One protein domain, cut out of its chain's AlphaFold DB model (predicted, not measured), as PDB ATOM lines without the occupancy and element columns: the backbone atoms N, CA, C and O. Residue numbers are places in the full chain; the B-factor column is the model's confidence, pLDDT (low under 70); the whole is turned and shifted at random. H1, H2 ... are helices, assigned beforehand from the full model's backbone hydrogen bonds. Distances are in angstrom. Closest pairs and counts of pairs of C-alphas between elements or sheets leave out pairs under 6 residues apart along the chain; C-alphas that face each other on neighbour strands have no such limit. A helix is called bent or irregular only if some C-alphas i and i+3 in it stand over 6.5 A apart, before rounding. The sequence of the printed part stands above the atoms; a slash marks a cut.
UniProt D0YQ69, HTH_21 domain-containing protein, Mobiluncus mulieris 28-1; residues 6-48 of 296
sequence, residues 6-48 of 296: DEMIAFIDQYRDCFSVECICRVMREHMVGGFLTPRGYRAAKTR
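This is residues 6 to 48 of the 296 residues of the protein "HTH_21 domain-containing protein" of Mobiluncus mulieris 28-1 (UniProt D0YQ69). H2 and H3 begin close together and run away from that corner as a very wide V, and H1 stands crosswise to one side of it, with Ile 12 by Val 21 at the beginning of H2 and Ile 9 near Tyr 42 of H3. Residues 32 to 38 fold back alongside H2 to bring the backbone to the beginning of H3. You have 43 printed residues with three named helices, in the order H1, H2, H3, and no named strand; the class is all helix. The whole is compact, with a radius of gyration of the C-alphas of 9.6 A, and its C-alphas span 26 by 22 by 16 A along their three main axes.

Start at the first printed residue with H1, residues 6 to 15, and compare it with H2, residues 21 to 31. The two touch, and their closest C-alphas, those of Ile 12 and Val 21, are 6.6 A apart. Their lines stand at a steep tilt of 60 degrees and they run opposite ways. Move on to H3, residues 39 to 47, which only just touches H2, with 3 pairs of C-alphas within 8 A. Their closest C-alphas are those of Glu 22 and Pro 39, 5.7 A apart. H2 and H3 run opposite ways at a steep tilt of 54 degrees. Between H1 and H3 look at Ile 9 and Tyr 42, whose C-alphas are the closest of the two helices at 6.5 A. H1 and H3 are close but not clearly touching, and their lines are about perpendicular, at 78 degrees. In the backbone of H1, H2 and H3 you will find every O i to N i+4 pair within hydrogen-bond range.

Find C-alpha 6 at (45.015, 25.597, -49.312); from there H1 runs to Tyr 15, 14.6 A from first to last C-alpha. Go on to C-alpha 21 at (53.595, 13.322, -46.319), where H2 begins; its 11 residues lead to His 31, 15.7 A from first to last C-alpha. H3 begins at Pro 39 and ends at C-alpha 47, (44.757, 14.806, -58.201), 12.4 A from first to last C-alpha. No helix is bent or irregular.

The two C-alphas farthest apart are those of His 31 and Arg 48, at 27.3 A, while the first and last printed C-alphas, those of Asp 6 and Arg 48, are 13.1 A apart. Read from residue 6 to residue 48 and you will find that the printed part has no cut. The link from H1 to H2, with 5 residues between them, is tight, and the link from H2 to H3, with 7, is short. The mean pLDDT of the printed part of this predicted model is 89.6, and no printed residue is under 70.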
ATOM      1  N   ASP A   6      43.983  25.267 -48.325       85.75
ATOM      2  CA  ASP A   6      45.015  25.597 -49.312       85.75
ATOM      3  C   ASP A   6      46.370  25.883 -48.642       85.75
ATOM      4  O   ASP A   6      47.399  25.427 -49.135       85.75
ATOM      5  N   GLU A   7      46.371  26.513 -47.461       88.50
ATOM      6  CA  GLU A   7      47.582  26.716 -46.652       88.50
ATOM      7  C   GLU A   7      48.138  25.386 -46.128       88.50
ATOM      8  O   GLU A   7      49.343  25.150 -46.182       88.50
ATOM      9  N   MET A   8      47.266  24.464 -45.698       91.00
ATOM     10  CA  MET A   8      47.691  23.118 -45.290       91.00
ATOM     11  C   MET A   8      48.332  22.335 -46.448       91.00
ATOM     12  O   MET A   8      49.276  21.580 -46.227       91.00
ATOM     13  N   ILE A   9      47.826  22.489 -47.679       91.19
ATOM     14  CA  ILE A   9      48.411  21.855 -48.875       91.19
ATOM     15  C   ILE A   9      49.772  22.476 -49.190       91.19
ATOM     16  O   ILE A   9      50.724  21.728 -49.401       91.19
ATOM     17  N   ALA A  10      49.873  23.808 -49.178       91.69
ATOM     18  CA  ALA A  10      51.120  24.525 -49.436       91.69
ATOM     19  C   ALA A  10      52.216  24.155 -48.424       91.69
ATOM     20  O   ALA A  10      53.354  23.907 -48.812       91.69
ATOM     21  N   PHE A  11      51.857  24.020 -47.144       92.06
ATOM     22  CA  PHE A  11      52.774  23.554 -46.106       92.06
ATOM     23  C   PHE A  11      53.299  22.141 -46.395       92.06
ATOM     24  O   PHE A  11      54.501  21.898 -46.336       92.06
ATOM     25  N   ILE A  12      52.419  21.201 -46.758       92.12
ATOM     26  CA  ILE A  12      52.858  19.847 -47.132       92.12
ATOM     27  C   ILE A  12      53.776  19.906 -48.360       92.12
ATOM     28  O   ILE A  12      54.794  19.225 -48.378       92.12
ATOM     29  N   ASP A  13      53.454  20.720 -49.365       92.25
ATOM     30  CA  ASP A  13      54.276  20.862 -50.572       92.25
ATOM     31  C   ASP A  13      55.675  21.407 -50.292       92.25
ATOM     32  O   ASP A  13      56.628  20.967 -50.924       92.25
ATOM     33  N   GLN A  14      55.804  22.323 -49.335       95.19
ATOM     34  CA  GLN A  14      57.086  22.910 -48.959       95.19
ATOM     35  C   GLN A  14      58.013  21.908 -48.258       95.19
ATOM     36  O   GLN A  14      59.227  21.973 -48.426       95.19
ATOM     37  N   TYR A  15      57.454  20.990 -47.466       92.94
ATOM     38  CA  TYR A  15      58.236  20.109 -46.591       92.94
ATOM     39  C   TYR A  15      58.255  18.637 -47.025       92.94
ATOM     40  O   TYR A  15      58.982  17.847 -46.422       92.94
ATOM     41  N   ARG A  16      57.506  18.254 -48.072       90.81
ATOM     42  CA  ARG A  16      57.394  16.855 -48.544       90.81
ATOM     43  C   ARG A  16      58.703  16.231 -49.034       90.81
ATOM     44  O   ARG A  16      58.781  15.008 -49.101       90.81
ATOM     45  N   ASP A  17      59.685  17.050 -49.402       90.69
ATOM     46  CA  ASP A  17      60.987  16.572 -49.884       90.69
ATOM     47  C   ASP A  17      61.952  16.286 -48.717       90.69
ATOM     48  O   ASP A  17      62.845  15.453 -48.841       90.69
ATOM     49  N   CYS A  18      61.727  16.913 -47.555       93.44
ATOM     50  CA  CYS A  18      62.490  16.674 -46.325       93.44
ATOM     51  C   CYS A  18      61.817  15.643 -45.405       93.44
ATOM     52  O   CYS A  18      62.492  14.905 -44.690       93.44
ATOM     53  N   PHE A  19      60.482  15.588 -45.405       91.81
ATOM     54  CA  PHE A  19      59.688  14.710 -44.547       91.81
ATOM     55  C   PHE A  19      58.587  14.020 -45.350       91.81
ATOM     56  O   PHE A  19      57.952  14.629 -46.208       91.81
ATOM     57  N   SER A  20      58.283  12.757 -45.035       91.81
ATOM     58  CA  SER A  20      57.180  12.066 -45.707       91.81
ATOM     59  C   SER A  20      55.836  12.753 -45.433       91.81
ATOM     60  O   SER A  20      55.572  13.237 -44.328       91.81
ATOM     61  N   VAL A  21      54.949  12.752 -46.433       91.62
ATOM     62  CA  VAL A  21      53.595  13.322 -46.319       91.62
ATOM     63  C   VAL A  21      52.840  12.696 -45.142       91.62
ATOM     64  O   VAL A  21      52.134  13.391 -44.412       91.62
ATOM     65  N   GLU A  22      53.011  11.393 -44.923       94.19
ATOM     66  CA  GLU A  22      52.483  10.651 -43.781       94.19
ATOM     67  C   GLU A  22      52.950  11.225 -42.442       94.19
ATOM     68  O   GLU A  22      52.115  11.431 -41.556       94.19
ATOM     69  N   CYS A  23      54.250  11.513 -42.308       93.31
ATOM     70  CA  CYS A  23      54.841  12.072 -41.095       93.31
ATOM     71  C   CYS A  23      54.292  13.472 -40.813       93.31
ATOM     72  O   CYS A  23      53.722  13.697 -39.744       93.31
ATOM     73  N   ILE A  24      54.352  14.369 -41.806       92.69
ATOM     74  CA  ILE A  24      53.844  15.744 -41.699       92.69
ATOM     75  C   ILE A  24      52.373  15.729 -41.279       92.69
ATOM     76  O   ILE A  24      51.983  16.352 -40.294       92.69
ATOM     77  N   CYS A  25      51.542  14.971 -41.999       92.50
ATOM     78  CA  CYS A  25      50.113  14.932 -41.726       92.50
ATOM     79  C   CYS A  25      49.791  14.340 -40.346       92.50
ATOM     80  O   CYS A  25      48.783  14.721 -39.756       92.50
ATOM     81  N   ARG A  26      50.582  13.377 -39.850       93.38
ATOM     82  CA  ARG A  26      50.395  12.776 -38.519       93.38
ATOM     83  C   ARG A  26      50.737  13.775 -37.415       93.38
ATOM     84  O   ARG A  26      49.853  14.095 -36.630       93.38
ATOM     85  N   VAL A  27      51.957  14.314 -37.431       93.06
ATOM     86  CA  VAL A  27      52.456  15.248 -36.404       93.06
ATOM     87  C   VAL A  27      51.564  16.488 -36.324       93.06
ATOM     88  O   VAL A  27      51.133  16.888 -35.247       93.06
ATOM     89  N   MET A  28      51.189  17.057 -37.473       91.81
ATOM     90  CA  MET A  28      50.323  18.237 -37.493       91.81
ATOM     91  C   MET A  28      48.920  17.933 -36.954       91.81
ATOM     92  O   MET A  28      48.344  18.774 -36.281       91.81
ATOM     93  N   ARG A  29      48.353  16.739 -37.183       90.06
ATOM     94  CA  ARG A  29      47.047  16.386 -36.589       90.06
ATOM     95  C   ARG A  29      47.097  16.244 -35.069       90.06
ATOM     96  O   ARG A  29      46.098  16.550 -34.430       90.06
ATOM     97  N   GLU A  30      48.209  15.762 -34.523       89.62
ATOM     98  CA  GLU A  30      48.387  15.557 -33.079       89.62
ATOM     99  C   GLU A  30      48.569  16.886 -32.336       89.62
ATOM    100  O   GLU A  30      48.015  17.066 -31.254       89.62
ATOM    101  N   HIS A  31      49.294  17.835 -32.933       88.31
ATOM    102  CA  HIS A  31      49.669  19.083 -32.261       88.31
ATOM    103  C   HIS A  31      48.838  20.310 -32.668       88.31
ATOM    104  O   HIS A  31      48.900  21.339 -31.994       88.31
ATOM    105  N   MET A  32      48.050  20.242 -33.747       86.00
ATOM    106  CA  MET A  32      47.295  21.392 -34.251       86.00
ATOM    107  C   MET A  32      45.832  21.387 -33.802       86.00
ATOM    108  O   MET A  32      45.016  20.553 -34.210       86.00
ATOM    109  N   VAL A  33      45.460  22.409 -33.032       79.50
ATOM    110  CA  VAL A  33      44.071  22.655 -32.627       79.50
ATOM    111  C   VAL A  33      43.233  23.041 -33.854       79.50
ATOM    112  O   VAL A  33      43.502  24.042 -34.515       79.50
ATOM    113  N   GLY A  34      42.196  22.254 -34.157       78.12
ATOM    114  CA  GLY A  34      41.345  22.432 -35.347       78.12
ATOM    115  C   GLY A  34      41.597  21.427 -36.479       78.12
ATOM    116  O   GLY A  34      40.889  21.466 -37.489       78.12
ATOM    117  N   GLY A  35      42.544  20.502 -36.280       85.62
ATOM    118  CA  GLY A  35      42.826  19.384 -37.177       85.62
ATOM    119  C   GLY A  35      43.655  19.760 -38.408       85.62
ATOM    120  O   GLY A  35      43.798  20.924 -38.769       85.62
ATOM    121  N   PHE A  36      44.189  18.735 -39.077       90.38
ATOM    122  CA  PHE A  36      45.030  18.868 -40.267       90.38
ATOM    123  C   PHE A  36      44.652  17.836 -41.342       90.38
ATOM    124  O   PHE A  36      43.978  16.837 -41.061       90.38
ATOM    125  N   LEU A  37      45.078  18.065 -42.588       90.56
ATOM    126  CA  LEU A  37      44.808  17.167 -43.715       90.56
ATOM    127  C   LEU A  37      45.288  15.731 -43.458       90.56
ATOM    128  O   LEU A  37      46.303  15.483 -42.811       90.56
ATOM    129  N   THR A  38      44.560  14.759 -44.012       92.06
ATOM    130  CA  THR A  38      45.022  13.366 -44.093       92.06
ATOM    131  C   THR A  38      45.896  13.156 -45.327       92.06
ATOM    132  O   THR A  38      45.671  13.840 -46.327       92.06
ATOM    133  N   PRO A  39      46.829  12.180 -45.339       90.62
ATOM    134  CA  PRO A  39      47.620  11.878 -46.538       90.62
ATOM    135  C   PRO A  39      46.733  11.580 -47.754       90.62
ATOM    136  O   PRO A  39      46.974  12.071 -48.854       90.62
ATOM    137  N   ARG A  40      45.626  10.850 -47.537       89.44
ATOM    138  CA  ARG A  40      44.595  10.612 -48.558       89.44
ATOM    139  C   ARG A  40      43.918  11.911 -49.002       89.44
ATOM    140  O   ARG A  40      43.699  12.095 -50.193       89.44
ATOM    141  N   GLY A  41      43.605  12.810 -48.068       88.88
ATOM    142  CA  GLY A  41      43.023  14.123 -48.349       88.88
ATOM    143  C   GLY A  41      43.948  15.049 -49.144       88.88
ATOM    144  O   GLY A  41      43.468  15.726 -50.050       88.88
ATOM    145  N   TYR A  42      45.252  15.043 -48.854       90.12
ATOM    146  CA  TYR A  42      46.274  15.767 -49.616       90.12
ATOM    147  C   TYR A  42      46.412  15.208 -51.036       90.12
ATOM    148  O   TYR A  42      46.264  15.951 -52.005       90.12
ATOM    149  N   ARG A  43      46.595  13.887 -51.177       89.50
ATOM    150  CA  ARG A  43      46.687  13.225 -52.492       89.50
ATOM    151  C   ARG A  43      45.442  13.488 -53.335       89.50
ATOM    152  O   ARG A  43      45.560  13.893 -54.485       89.50
ATOM    153  N   ALA A  44      44.257  13.346 -52.740       86.56
ATOM    154  CA  ALA A  44      42.997  13.644 -53.409       86.56
ATOM    155  C   ALA A  44      42.891  15.117 -53.827       86.56
ATOM    156  O   ALA A  44      42.335  15.397 -54.882       86.56
ATOM    157  N   ALA A  45      43.412  16.060 -53.035       85.44
ATOM    158  CA  ALA A  45      43.438  17.470 -53.413       85.44
ATOM    159  C   ALA A  45      44.389  17.734 -54.591       85.44
ATOM    160  O   ALA A  45      44.019  18.479 -55.495       85.44
ATOM    161  N   LYS A  46      45.553  17.072 -54.631       85.12
ATOM    162  CA  LYS A  46      46.518  17.170 -55.739       85.12
ATOM    163  C   LYS A  46      46.008  16.584 -57.051       85.12
ATOM    164  O   LYS A  46      46.270  17.142 -58.109       85.12
ATOM    165  N   THR A  47      45.272  15.478 -56.997       82.69
ATOM    166  CA  THR A  47      44.757  14.806 -58.201       82.69
ATOM    167  C   THR A  47      43.377  15.299 -58.629       82.69
ATOM    168  O   THR A  47      42.889  14.926 -59.699       82.69
ATOM    169  N   ARG A  48      42.689  16.096 -57.800       78.56
ATOM    170  CA  ARG A  48      41.336  16.572 -58.096       78.56
ATOM    171  C   ARG A  48      41.382  17.554 -59.264       78.56
ATOM    172  O   ARG A  48      41.787  18.702 -59.119       78.56
TER     173      ARG A  48